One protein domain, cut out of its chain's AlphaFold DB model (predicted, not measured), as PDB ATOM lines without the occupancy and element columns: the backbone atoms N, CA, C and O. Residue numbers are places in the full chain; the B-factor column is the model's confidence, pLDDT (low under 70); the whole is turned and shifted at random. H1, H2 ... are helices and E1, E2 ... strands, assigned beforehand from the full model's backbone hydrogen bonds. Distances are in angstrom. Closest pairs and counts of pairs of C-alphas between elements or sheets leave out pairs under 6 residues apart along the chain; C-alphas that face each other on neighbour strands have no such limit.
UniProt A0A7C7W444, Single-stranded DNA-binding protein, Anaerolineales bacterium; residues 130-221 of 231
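What this domain is: This is residues 130 to 221 of the 231 residues of the protein "Single-stranded DNA-binding protein" of Anaerolineales bacterium (UniProt A0A7C7W444). This is a loose, open arch: a two-stranded hairpin, E2 and E3, belongs to one limb, and helix H3 is the other, with an empty gap between them. The chain goes round from the hairpin past the short H1 and then H2 to H3, and residues 203 to 209 and 211 to 221 stand free. The printed part has 92 residues, with three named strands and three named helices in the order E1, E2, E3, H1, H2, H3; the class is mixed, and under half of the residues are in named elements. The radius of gyration of the C-alphas is 17.4 A, and the spans are 46 by 34 by 27 A.

How they stand to each other: E1, residues 134 to 137, pairs with no named strand; residues 130 to 131 pair antiparallel with its residues 134 to 135. It runs on into E2, residues 139 to 144, at 84 degrees. E2 and E3, residues 147 to 152, form an antiparallel hairpin at 164 degrees, with N 140 and O 151 within hydrogen-bond range at 3.1 A. The closest C-alphas of E1 and H1, residues 168 to 171, are those of Ile 136 and Val 168, 6.5 A apart. H2, residues 181 to 190, and H3, residues 204 to 218, are apart from each other and from the other named elements. Every O i to N i+4 pair is within range in H2, and 10 of 11 in H3; H1 is too short for one.

Where its parts are: E1 begins at C-alpha 134 (-30.480, 41.508, 4.079). E2 is 15.3 A long, E3 16.0 A, H2 13.9 A and H3 19.7 A; E1 is 9.3 A and H1 5.2 A. H3 ends at C-alpha 218 (-4.011, 59.273, 6.913).

The domain as a whole: The C-alphas farthest apart, of Asp 174 and Glu 216, are 45.9 A apart. The printed part has no cut; the links E3 to H1 and H2 to H3 are long. Mean pLDDT of the printed part is 70.6, with 35 residues under 70, among them 139 to 153 and 194 to 200.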
ATOM      1  N   LEU A 130     -29.129  39.919  -2.121       78.81
ATOM      2  CA  LEU A 130     -29.833  39.850  -0.853       78.81
ATOM      3  C   LEU A 130     -29.969  38.392  -0.407       78.81
ATOM      4  O   LEU A 130     -30.227  37.507  -1.220       78.81
ATOM      5  N   LEU A 131     -29.867  38.162   0.896       77.19
ATOM      6  CA  LEU A 131     -30.170  36.894   1.550       77.19
ATOM      7  C   LEU A 131     -31.084  37.178   2.740       77.19
ATOM      8  O   LEU A 131     -30.788  38.052   3.549       77.19
ATOM      9  N   ALA A 132     -32.232  36.498   2.813       79.31
ATOM     10  CA  ALA A 132     -33.267  36.746   3.827       79.31
ATOM     11  C   ALA A 132     -33.644  38.242   3.981       79.31
ATOM     12  O   ALA A 132     -33.862  38.750   5.080       79.31
ATOM     13  N   GLY A 133     -33.679  38.976   2.862       73.75
ATOM     14  CA  GLY A 133     -33.976  40.413   2.841       73.75
ATOM     15  C   GLY A 133     -32.846  41.321   3.346       73.75
ATOM     16  O   GLY A 133     -33.028  42.535   3.391       73.75
ATOM     17  N   GLN A 134     -31.682  40.767   3.696       76.50
ATOM     18  CA  GLN A 134     -30.480  41.508   4.079       76.50
ATOM     19  C   GLN A 134     -29.488  41.554   2.920       76.50
ATOM     20  O   GLN A 134     -29.243  40.552   2.254       76.50
ATOM     21  N   LYS A 135     -28.886  42.719   2.681       78.75
ATOM     22  CA  LYS A 135     -27.845  42.877   1.662       78.75
ATOM     23  C   LYS A 135     -26.559  42.192   2.110       78.75
ATOM     24  O   LYS A 135     -25.950  42.627   3.083       78.75
ATOM     25  N   ILE A 136     -26.124  41.177   1.361       77.31
ATOM     26  CA  ILE A 136     -24.883  40.437   1.632       77.31
ATOM     27  C   ILE A 136     -23.734  40.863   0.716       77.31
ATOM     28  O   ILE A 136     -22.591  40.904   1.165       77.31
ATOM     29  N   LEU A 137     -24.025  41.250  -0.532       76.50
ATOM     30  CA  LEU A 137     -23.045  41.754  -1.496       76.50
ATOM     31  C   LEU A 137     -23.669  42.873  -2.323       76.50
ATOM     32  O   LEU A 137     -24.798  42.756  -2.787       76.50
ATOM     33  N   GLY A 138     -22.924  43.950  -2.547       70.31
ATOM     34  CA  GLY A 138     -23.373  44.998  -3.450       70.31
ATOM     35  C   GLY A 138     -22.595  46.294  -3.312       70.31
ATOM     36  O   GLY A 138     -21.682  46.408  -2.491       70.31
ATOM     37  N   SER A 139     -22.941  47.282  -4.135       65.12
ATOM     38  CA  SER A 139     -22.141  48.503  -4.234       65.12
ATOM     39  C   SER A 139     -22.473  49.499  -3.118       65.12
ATOM     40  O   SER A 139     -23.629  49.834  -2.855       65.12
ATOM     41  N   ALA A 140     -21.435  49.985  -2.444       57.66
ATOM     42  CA  ALA A 140     -21.486  51.192  -1.640       57.66
ATOM     43  C   ALA A 140     -21.195  52.391  -2.544       57.66
ATOM     44  O   ALA A 140     -20.033  52.707  -2.773       57.66
ATOM     45  N   GLN A 141     -22.224  53.043  -3.087       57.09
ATOM     46  CA  GLN A 141     -22.021  54.212  -3.946       57.09
ATOM     47  C   GLN A 141     -22.144  55.499  -3.135       57.09
ATOM     48  O   GLN A 141     -23.234  55.899  -2.718       57.09
ATOM     49  N   ARG A 142     -21.022  56.198  -2.938       50.91
ATOM     50  CA  ARG A 142     -21.036  57.567  -2.405       50.91
ATOM     51  C   ARG A 142     -20.564  58.539  -3.479       50.91
ATOM     52  O   ARG A 142     -19.375  58.610  -3.773       50.91
ATOM     53  N   ARG A 143     -21.493  59.331  -4.025       44.22
ATOM     54  CA  ARG A 143     -21.165  60.475  -4.891       44.22
ATOM     55  C   ARG A 143     -20.858  61.703  -4.038       44.22
ATOM     56  O   ARG A 143     -21.718  62.186  -3.301       44.22
ATOM     57  N   ARG A 144     -19.641  62.240  -4.140       44.12
ATOM     58  CA  ARG A 144     -19.273  63.533  -3.534       44.12
ATOM     59  C   ARG A 144     -18.337  64.286  -4.478       44.12
ATOM     60  O   ARG A 144     -17.266  63.786  -4.785       44.12
ATOM     61  N   ARG A 145     -18.722  65.503  -4.892       39.62
ATOM     62  CA  ARG A 145     -17.911  66.388  -5.762       39.62
ATOM     63  C   ARG A 145     -17.406  65.700  -7.044       39.62
ATOM     64  O   ARG A 145     -16.222  65.753  -7.343       39.62
ATOM     65  N   GLY A 146     -18.292  65.013  -7.765       36.41
ATOM     66  CA  GLY A 146     -17.947  64.351  -9.031       36.41
ATOM     67  C   GLY A 146     -17.186  63.025  -8.901       36.41
ATOM     68  O   GLY A 146     -17.108  62.301  -9.882       36.41
ATOM     69  N   ALA A 147     -16.700  62.652  -7.711       33.22
ATOM     70  CA  ALA A 147     -16.084  61.348  -7.478       33.22
ATOM     71  C   ALA A 147     -17.130  60.300  -7.058       33.22
ATOM     72  O   ALA A 147     -17.964  60.562  -6.178       33.22
ATOM     73  N   VAL A 148     -17.061  59.118  -7.677       43.88
ATOM     74  CA  VAL A 148     -17.768  57.896  -7.269       43.88
ATOM     75  C   VAL A 148     -16.764  57.033  -6.514       43.88
ATOM     76  O   VAL A 148     -15.785  56.577  -7.093       43.88
ATOM     77  N   LEU A 149     -16.993  56.821  -5.220       44.44
ATOM     78  CA  LEU A 149     -16.350  55.721  -4.504       44.44
ATOM     79  C   LEU A 149     -17.289  54.525  -4.592       44.44
ATOM     80  O   LEU A 149     -18.428  54.624  -4.135       44.44
ATOM     81  N   GLN A 150     -16.803  53.449  -5.206       47.19
ATOM     82  CA  GLN A 150     -17.454  52.149  -5.262       47.19
ATOM     83  C   GLN A 150     -16.541  51.161  -4.542       47.19
ATOM     84  O   GLN A 150     -15.430  50.901  -4.989       47.19
ATOM     85  N   HIS A 151     -17.003  50.625  -3.418       62.31
ATOM     86  CA  HIS A 151     -16.428  49.411  -2.853       62.31
ATOM     87  C   HIS A 151     -17.550  48.376  -2.753       62.31
ATOM     88  O   HIS A 151     -18.619  48.655  -2.203       62.31
ATOM     89  N   GLY A 152     -17.343  47.219  -3.378       62.97
ATOM     90  CA  GLY A 152     -18.162  46.034  -3.151       62.97
ATOM     91  C   GLY A 152     -17.532  45.245  -2.014       62.97
ATOM     92  O   GLY A 152     -16.327  45.023  -2.017       62.97
ATOM     93  N   SER A 153     -18.324  44.870  -1.021       69.00
ATOM     94  CA  SER A 153     -17.861  44.081   0.121       69.00
ATOM     95  C   SER A 153     -18.877  42.989   0.411       69.00
ATOM     96  O   SER A 153     -20.072  43.281   0.460       69.00
ATOM     97  N   LEU A 154     -18.399  41.756   0.589       76.12
ATOM     98  CA  LEU A 154     -19.192  40.612   1.031       76.12
ATOM     99  C   LEU A 154     -19.128  40.527   2.560       76.12
ATOM    100  O   LEU A 154     -18.043  40.372   3.123       76.12
ATOM    101  N   LEU A 155     -20.268  40.631   3.241       74.06
ATOM    102  CA  LEU A 155     -20.338  40.439   4.694       74.06
ATOM    103  C   LEU A 155     -20.401  38.943   5.017       74.06
ATOM    104  O   LEU A 155     -21.446  38.319   4.865       74.06
ATOM    105  N   LEU A 156     -19.291  38.365   5.477       77.94
ATOM    106  CA  LEU A 156     -19.253  36.948   5.859       77.94
ATOM    107  C   LEU A 156     -19.914  36.701   7.220       77.94
ATOM    108  O   LEU A 156     -20.698  35.769   7.349       77.94
ATOM    109  N   GLN A 157     -19.654  37.562   8.203       78.50
ATOM    110  CA  GLN A 157     -20.191  37.466   9.564       78.50
ATOM    111  C   GLN A 157     -20.376  38.858  10.180       78.50
ATOM    112  O   GLN A 157     -19.690  39.811   9.788       78.50
ATOM    113  N   ARG A 158     -21.266  38.975  11.168       79.69
ATOM    114  CA  ARG A 158     -21.490  40.204  11.932       79.69
ATOM    115  C   ARG A 158     -20.218  40.643  12.656       79.69
ATOM    116  O   ARG A 158     -19.520  39.852  13.289       79.69
ATOM    117  N   SER A 159     -19.942  41.941  12.605       71.12
ATOM    118  CA  SER A 159     -18.861  42.564  13.371       71.12
ATOM    119  C   SER A 159     -19.396  43.061  14.721       71.12
ATOM    120  O   SER A 159     -20.491  43.629  14.760       71.12
ATOM    121  N   PRO A 160     -18.628  42.947  15.823       65.75
ATOM    122  CA  PRO A 160     -18.993  43.549  17.109       65.75
ATOM    123  C   PRO A 160     -19.244  45.062  17.027       65.75
ATOM    124  O   PRO A 160     -20.062  45.601  17.765       65.75
ATOM    125  N   GLN A 161     -18.560  45.749  16.109       56.56
ATOM    126  CA  GLN A 161     -18.680  47.189  15.883       56.56
ATOM    127  C   GLN A 161     -19.902  47.559  15.024       56.56
ATOM    128  O   GLN A 161     -20.268  48.730  14.964       56.56
ATOM    129  N   ALA A 162     -20.542  46.584  14.373       62.66
ATOM    130  CA  ALA A 162     -21.710  46.773  13.517       62.66
ATOM    131  C   ALA A 162     -22.718  45.626  13.708       62.66
ATOM    132  O   ALA A 162     -23.112  44.953  12.758       62.66
ATOM    133  N   SER A 163     -23.148  45.414  14.954       69.44
ATOM    134  CA  SER A 163     -23.969  44.266  15.375       69.44
ATOM    135  C   SER A 163     -25.324  44.137  14.671       69.44
ATOM    136  O   SER A 163     -25.907  43.056  14.655       69.44
ATOM    137  N   GLY A 164     -25.827  45.224  14.082       72.88
ATOM    138  CA  GLY A 164     -27.072  45.238  13.313       72.88
ATOM    139  C   GLY A 164     -26.927  44.836  11.841       72.88
ATOM    140  O   GLY A 164     -27.910  44.933  11.113       72.88
ATOM    141  N   LEU A 165     -25.731  44.462  11.379       72.38
ATOM    142  CA  LEU A 165     -25.493  43.966  10.022       72.38
ATOM    143  C   LEU A 165     -25.167  42.474  10.083       72.38
ATOM    144  O   LEU A 165     -24.080  42.089  10.511       72.38
ATOM    145  N   LEU A 166     -26.124  41.649   9.662       79.56
ATOM    146  CA  LEU A 166     -25.960  40.199   9.606       79.56
ATOM    147  C   LEU A 166     -25.136  39.817   8.373       79.56
ATOM    148  O   LEU A 166     -25.399  40.310   7.273       79.56
ATOM    149  N   GLY A 167     -24.133  38.963   8.565       78.88
ATOM    150  CA  GLY A 167     -23.379  38.359   7.473       78.88
ATOM    151  C   GLY A 167     -23.997  37.048   7.003       78.88
ATOM    152  O   GLY A 167     -24.945  36.534   7.595       78.88
ATOM    153  N   VAL A 168     -23.435  36.483   5.935       82.38
ATOM    154  CA  VAL A 168     -23.876  35.204   5.356       82.38
ATOM    155  C   VAL A 168     -23.941  34.090   6.410       82.38
ATOM    156  O   VAL A 168     -24.922  33.352   6.445       82.38
ATOM    157  N   MET A 169     -22.958  34.008   7.311       80.94
ATOM    158  CA  MET A 169     -22.924  33.011   8.389       80.94
ATOM    159  C   MET A 169     -24.044  33.208   9.421       80.94
ATOM    160  O   MET A 169     -24.570  32.234   9.944       80.94
ATOM    161  N   ASP A 170     -24.441  34.453   9.707       84.00
ATOM    162  CA  ASP A 170     -25.528  34.732  10.656       84.00
ATOM    163  C   ASP A 170     -26.906  34.405  10.065       84.00
ATOM    164  O   ASP A 170     -27.845  34.090  10.795       84.00
ATOM    165  N   LEU A 171     -27.035  34.512   8.740       83.94
ATOM    166  CA  LEU A 171     -28.271  34.254   8.001       83.94
ATOM    167  C   LEU A 171     -28.444  32.772   7.642       83.94
ATOM    168  O   LEU A 171     -29.569  32.324   7.423       83.94
ATOM    169  N   CYS A 172     -27.345  32.016   7.590       82.38
ATOM    170  CA  CYS A 172     -27.323  30.583   7.311       82.38
ATOM    171  C   CYS A 172     -26.470  29.834   8.353       82.38
ATOM    172  O   CYS A 172     -25.419  29.295   8.001       82.38
ATOM    173  N   PRO A 173     -26.906  29.771   9.624       73.88
ATOM    174  CA  PRO A 173     -26.106  29.209  10.717       73.88
ATOM    175  C   PRO A 173     -25.768  27.723  10.531       73.88
ATOM    176  O   PRO A 173     -24.717  27.272  10.979       73.88
ATOM    177  N   ASP A 174     -26.618  26.975   9.823       79.38
ATOM    178  CA  ASP A 174     -26.419  25.543   9.560       79.38
ATOM    179  C   ASP A 174     -25.450  25.263   8.398       79.38
ATOM    180  O   ASP A 174     -25.120  24.112   8.121       79.38
ATOM    181  N   HIS A 175     -24.996  26.303   7.691       69.62
ATOM    182  CA  HIS A 175     -24.093  26.180   6.551       69.62
ATOM    183  C   HIS A 175     -22.741  26.801   6.890       69.62
ATOM    184  O   HIS A 175     -22.540  28.013   6.790       69.62
ATOM    185  N   ALA A 176     -21.780  25.951   7.254       69.69
ATOM    186  CA  ALA A 176     -20.398  26.380   7.389       69.69
ATOM    187  C   ALA A 176     -19.879  26.854   6.025       69.69
ATOM    188  O   ALA A 176     -19.891  26.105   5.043       69.69
ATOM    189  N   LEU A 177     -19.410  28.102   5.954       72.31
ATOM    190  CA  LEU A 177     -18.704  28.558   4.765       72.31
ATOM    191  C   LEU A 177     -17.382  27.787   4.650       72.31
ATOM    192  O   LEU A 177     -16.676  27.650   5.655       72.31
ATOM    193  N   PRO A 178     -17.023  27.300   3.451       76.94
ATOM    194  CA  PRO A 178     -15.743  26.644   3.246       76.94
ATOM    195  C   PRO A 178     -14.589  27.567   3.656       76.94
ATOM    196  O   PRO A 178     -14.602  28.759   3.344       76.94
ATOM    197  N   VAL A 179     -13.571  27.020   4.324       75.19
ATOM    198  CA  VAL A 179     -12.372  27.780   4.737       75.19
ATOM    199  C   VAL A 179     -11.648  28.378   3.520       75.19
ATOM    200  O   VAL A 179     -11.020  29.427   3.608       75.19
ATOM    201  N   ASP A 180     -11.805  27.746   2.359       76.00
ATOM    202  CA  ASP A 180     -11.261  28.140   1.064       76.00
ATOM    203  C   ASP A 180     -12.258  28.940   0.199       76.00
ATOM    204  O   ASP A 180     -12.032  29.112  -0.998       76.00
ATOM    205  N   LEU A 181     -13.361  29.459   0.762       76.88
ATOM    206  CA  LEU A 181     -14.398  30.178   0.004       76.88
ATOM    207  C   LEU A 181     -13.829  31.328  -0.836       76.88
ATOM    208  O   LEU A 181     -14.227  31.498  -1.986       76.88
ATOM    209  N   ALA A 182     -12.905  32.111  -0.277       66.31
ATOM    210  CA  ALA A 182     -12.274  33.217  -0.992       66.31
ATOM    211  C   ALA A 182     -11.504  32.721  -2.226       66.31
ATOM    212  O   ALA A 182     -11.675  33.268  -3.314       66.31
ATOM    213  N   PHE A 183     -10.736  31.638  -2.073       68.75
ATOM    214  CA  PHE A 183     -10.000  30.996  -3.161       68.75
ATOM    215  C   PHE A 183     -10.951  30.438  -4.227       68.75
ATOM    216  O   PHE A 183     -10.774  30.690  -5.418       68.75
ATOM    217  N   ARG A 184     -12.029  29.759  -3.811       78.19
ATOM    218  CA  ARG A 184     -13.063  29.240  -4.723       78.19
ATOM    219  C   ARG A 184     -13.760  30.351  -5.504       78.19
ATOM    220  O   ARG A 184     -13.965  30.204  -6.705       78.19
ATOM    221  N   LEU A 185     -14.123  31.453  -4.844       76.50
ATOM    222  CA  LEU A 185     -14.742  32.611  -5.491       76.50
ATOM    223  C   LEU A 185     -13.781  33.268  -6.483       76.50
ATOM    224  O   LEU A 185     -14.179  33.530  -7.616       76.50
ATOM    225  N   ALA A 186     -12.525  33.481  -6.086       69.31
ATOM    226  CA  ALA A 186     -11.496  34.038  -6.957       69.31
ATOM    227  C   ALA A 186     -11.304  33.173  -8.208       69.31
ATOM    228  O   ALA A 186     -11.383  33.692  -9.317       69.31
ATOM    229  N   HIS A 187     -11.168  31.854  -8.051       73.12
ATOM    230  CA  HIS A 187     -10.983  30.926  -9.166       73.12
ATOM    231  C   HIS A 187     -12.235  30.797 -10.055       73.12
ATOM    232  O   HIS A 187     -12.128  30.651 -11.274       73.12
ATOM    233  N   ALA A 188     -13.438  30.863  -9.479       78.00
ATOM    234  CA  ALA A 188     -14.687  30.847 -10.241       78.00
ATOM    235  C   ALA A 188     -14.871  32.124 -11.075       78.00
ATOM    236  O   ALA A 188     -15.348  32.051 -12.208       78.00
ATOM    237  N   ILE A 189     -14.481  33.281 -10.530       74.94
ATOM    238  CA  ILE A 189     -14.480  34.557 -11.254       74.94
ATOM    239  C   ILE A 189     -13.386  34.547 -12.329       74.94
ATOM    240  O   ILE A 189     -13.674  34.864 -13.478       74.94
ATOM    241  N   ALA A 190     -12.173  34.104 -11.986       69.12
ATOM    242  CA  ALA A 190     -11.038  33.948 -12.895       69.12
ATOM    243  C   ALA A 190     -11.389  33.126 -14.137       69.12
ATOM    244  O   ALA A 190     -11.123  33.552 -15.249       69.12
ATOM    245  N   ALA A 191     -12.066  31.988 -13.957       75.81
ATOM    246  CA  ALA A 191     -12.478  31.116 -15.057       75.81
ATOM    247  C   ALA A 191     -13.480  31.768 -16.033       75.81
ATOM    248  O   ALA A 191     -13.787  31.201 -17.081       75.81
ATOM    249  N   ARG A 192     -14.046  32.928 -15.676       78.12
ATOM    250  CA  ARG A 192     -14.973  33.716 -16.501       78.12
ATOM    251  C   ARG A 192     -14.355  35.013 -17.020       78.12
ATOM    252  O   ARG A 192     -15.007  35.706 -17.799       78.12
ATOM    253  N   LEU A 193     -13.143  35.340 -16.588       75.62
ATOM    254  CA  LEU A 193     -12.373  36.485 -17.047       75.62
ATOM    255  C   LEU A 193     -11.278  35.990 -17.997       75.62
ATOM    256  O   LEU A 193     -10.811  34.862 -17.889       75.62
ATOM    257  N   SER A 194     -10.898  36.822 -18.962       65.62
ATOM    258  CA  SER A 194      -9.902  36.451 -19.975       65.62
ATOM    259  C   SER A 194      -8.500  36.237 -19.388       65.62
ATOM    260  O   SER A 194      -7.711  35.516 -19.988       65.62
ATOM    261  N   ASP A 195      -8.233  36.820 -18.213       63.22
ATOM    262  CA  ASP A 195      -6.978  36.721 -17.468       63.22
ATOM    263  C   ASP A 195      -7.249  36.187 -16.054       63.22
ATOM    264  O   ASP A 195      -8.115  36.699 -15.332       63.22
ATOM    265  N   ALA A 196      -6.509  35.152 -15.648       56.81
ATOM    266  CA  ALA A 196      -6.578  34.631 -14.289       56.81
ATOM    267  C   ALA A 196      -5.856  35.599 -13.327       56.81
ATOM    268  O   ALA A 196      -4.716  35.976 -13.592       56.81
ATOM    269  N   PRO A 197      -6.477  36.010 -12.208       59.44
ATOM    270  CA  PRO A 197      -5.796  36.774 -11.181       59.44
ATOM    271  C   PRO A 197      -4.759  35.878 -10.495       59.44
ATOM    272  O   PRO A 197      -5.096  34.816  -9.970       59.44
ATOM    273  N   GLU A 198      -3.506  36.317 -10.484       62.50
ATOM    274  CA  GLU A 198      -2.452  35.701  -9.682       62.50
ATOM    275  C   GLU A 198      -2.471  36.280  -8.260       62.50
ATOM    276  O   GLU A 198      -2.694  37.477  -8.054       62.50
ATOM    277  N   GLU A 199      -2.235  35.435  -7.255       61.28
ATOM    278  CA  GLU A 199      -2.072  35.869  -5.866       61.28
ATOM    279  C   GLU A 199      -0.688  36.526  -5.704       61.28
ATOM    280  O   GLU A 199       0.279  35.901  -5.286       61.28
ATOM    281  N   GLY A 200      -0.579  37.791  -6.115       65.06
ATOM    282  CA  GLY A 200       0.702  38.507  -6.182       65.06
ATOM    283  C   GLY A 200       1.118  39.228  -4.897       65.06
ATOM    284  O   GLY A 200       2.221  39.766  -4.824       65.06
ATOM    285  N   GLY A 201       0.243  39.278  -3.885       70.75
ATOM    286  CA  GLY A 201       0.408  40.225  -2.781       70.75
ATOM    287  C   GLY A 201       0.446  41.674  -3.284       70.75
ATOM    288  O   GLY A 201       0.018  41.969  -4.397       70.75
ATOM    289  N   LEU A 202       0.927  42.590  -2.447       71.19
ATOM    290  CA  LEU A 202       1.253  43.948  -2.887       71.19
ATOM    291  C   LEU A 202       2.700  43.951  -3.382       71.19
ATOM    292  O   LEU A 202       3.583  43.488  -2.659       71.19
ATOM    293  N   VAL A 203       2.958  44.512  -4.562       84.75
ATOM    294  CA  VAL A 203       4.343  44.697  -5.024       84.75
ATOM    295  C   VAL A 203       5.043  45.788  -4.204       84.75
ATOM    296  O   VAL A 203       4.393  46.658  -3.622       84.75
ATOM    297  N   ASP A 204       6.379  45.795  -4.167       86.69
ATOM    298  CA  ASP A 204       7.163  46.735  -3.341       86.69
ATOM    299  C   ASP A 204       6.796  48.211  -3.575       86.69
ATOM    300  O   ASP A 204       6.775  49.016  -2.641       86.69
ATOM    301  N   SER A 205       6.448  48.574  -4.814       82.56
ATOM    302  CA  SER A 205       5.995  49.925  -5.164       82.56
ATOM    303  C   SER A 205       4.629  50.266  -4.554       82.56
ATOM    304  O   SER A 205       4.416  51.393  -4.097       82.56
ATOM    305  N   GLU A 206       3.717  49.298  -4.483       79.06
ATOM    306  CA  GLU A 206       2.414  49.442  -3.835       79.06
ATOM    307  C   GLU A 206       2.557  49.481  -2.313       79.06
ATOM    308  O   GLU A 206       1.907  50.301  -1.658       79.06
ATOM    309  N   LEU A 207       3.456  48.670  -1.745       84.19
ATOM    310  CA  LEU A 207       3.791  48.705  -0.320       84.19
ATOM    311  C   LEU A 207       4.357  50.075   0.073       84.19
ATOM    312  O   LEU A 207       3.908  50.691   1.045       84.19
ATOM    313  N   ALA A 208       5.300  50.595  -0.716       86.69
ATOM    314  CA  ALA A 208       5.882  51.917  -0.518       86.69
ATOM    315  C   ALA A 208       4.818  53.024  -0.604       86.69
ATOM    316  O   ALA A 208       4.775  53.914   0.252       86.69
ATOM    317  N   MET A 209       3.905  52.941  -1.577       80.19
ATOM    318  CA  MET A 209       2.785  53.874  -1.710       80.19
ATOM    319  C   MET A 209       1.831  53.801  -0.509       80.19
ATOM    320  O   MET A 209       1.436  54.835   0.038       80.19
ATOM    321  N   ALA A 210       1.487  52.596  -0.048       76.38
ATOM    322  CA  ALA A 210       0.647  52.397   1.129       76.38
ATOM    323  C   ALA A 210       1.294  52.996   2.389       76.38
ATOM    324  O   ALA A 210       0.629  53.693   3.164       76.38
ATOM    325  N   HIS A 211       2.605  52.801   2.569       85.75
ATOM    326  CA  HIS A 211       3.365  53.410   3.658       85.75
ATOM    327  C   HIS A 211       3.382  54.937   3.578       85.75
ATOM    328  O   HIS A 211       3.141  55.598   4.592       85.75
ATOM    329  N   HIS A 212       3.600  55.500   2.388       84.25
ATOM    330  CA  HIS A 212       3.559  56.941   2.162       84.25
ATOM    331  C   HIS A 212       2.183  57.524   2.516       84.25
ATOM    332  O   HIS A 212       2.081  58.429   3.343       84.25
ATOM    333  N   LEU A 213       1.102  56.949   1.979       78.94
ATOM    334  CA  LEU A 213      -0.266  57.390   2.258       78.94
ATOM    335  C   LEU A 213      -0.613  57.309   3.749       78.94
ATOM    336  O   LEU A 213      -1.234  58.229   4.291       78.94
ATOM    337  N   ARG A 214      -0.199  56.233   4.430       77.88
ATOM    338  CA  ARG A 214      -0.396  56.077   5.875       77.88
ATOM    339  C   ARG A 214       0.301  57.189   6.650       77.88
ATOM    340  O   ARG A 214      -0.316  57.780   7.532       77.88
ATOM    341  N   ASN A 215       1.564  57.457   6.332       81.62
ATOM    342  CA  ASN A 215       2.409  58.347   7.119       81.62
ATOM    343  C   ASN A 215       2.117  59.831   6.851       81.62
ATOM    344  O   ASN A 215       2.080  60.605   7.803       81.62
ATOM    345  N   GLU A 216       1.851  60.202   5.599       77.00
ATOM    346  CA  GLU A 216       1.685  61.602   5.183       77.00
ATOM    347  C   GLU A 216       0.228  62.069   5.210       77.00
ATOM    348  O   GLU A 216      -0.075  63.197   5.594       77.00
ATOM    349  N   ARG A 217      -0.712  61.205   4.806       69.44
ATOM    350  CA  ARG A 217      -2.106  61.614   4.581       69.44
ATOM    351  C   ARG A 217      -3.035  61.143   5.683       69.44
ATOM    352  O   ARG A 217      -3.752  61.949   6.268       69.44
ATOM    353  N   TYR A 218      -3.042  59.845   5.975       67.31
ATOM    354  CA  TYR A 218      -4.011  59.273   6.913       67.31
ATOM    355  C   TYR A 218      -3.629  59.464   8.384       67.31
ATOM    356  O   TYR A 218      -4.504  59.419   9.248       67.31
ATOM    357  N   ARG A 219      -2.358  59.755   8.676       72.94
ATOM    358  CA  ARG A 219      -1.909  60.178  10.010       72.94
ATOM    359  C   ARG A 219      -2.309  61.623  10.337       72.94
ATOM    360  O   ARG A 219      -2.463  61.956  11.512       72.94
ATOM    361  N   ASP A 220      -2.516  62.471   9.326       73.25
ATOM    362  CA  ASP A 220      -2.943  63.857   9.527       73.25
ATOM    363  C   ASP A 220      -4.414  63.912   9.970       73.25
ATOM    364  O   ASP A 220      -5.349  63.563   9.238       73.25
ATOM    365  N   ARG A 221      -4.636  64.422  11.187       60.66
ATOM    366  CA  ARG A 221      -5.971  64.638  11.758       60.66
ATOM    367  C   ARG A 221      -6.860  65.535  10.893       60.66
ATOM    368  O   ARG A 221      -8.077  65.407  10.962       60.66
TER     369      ARG A 221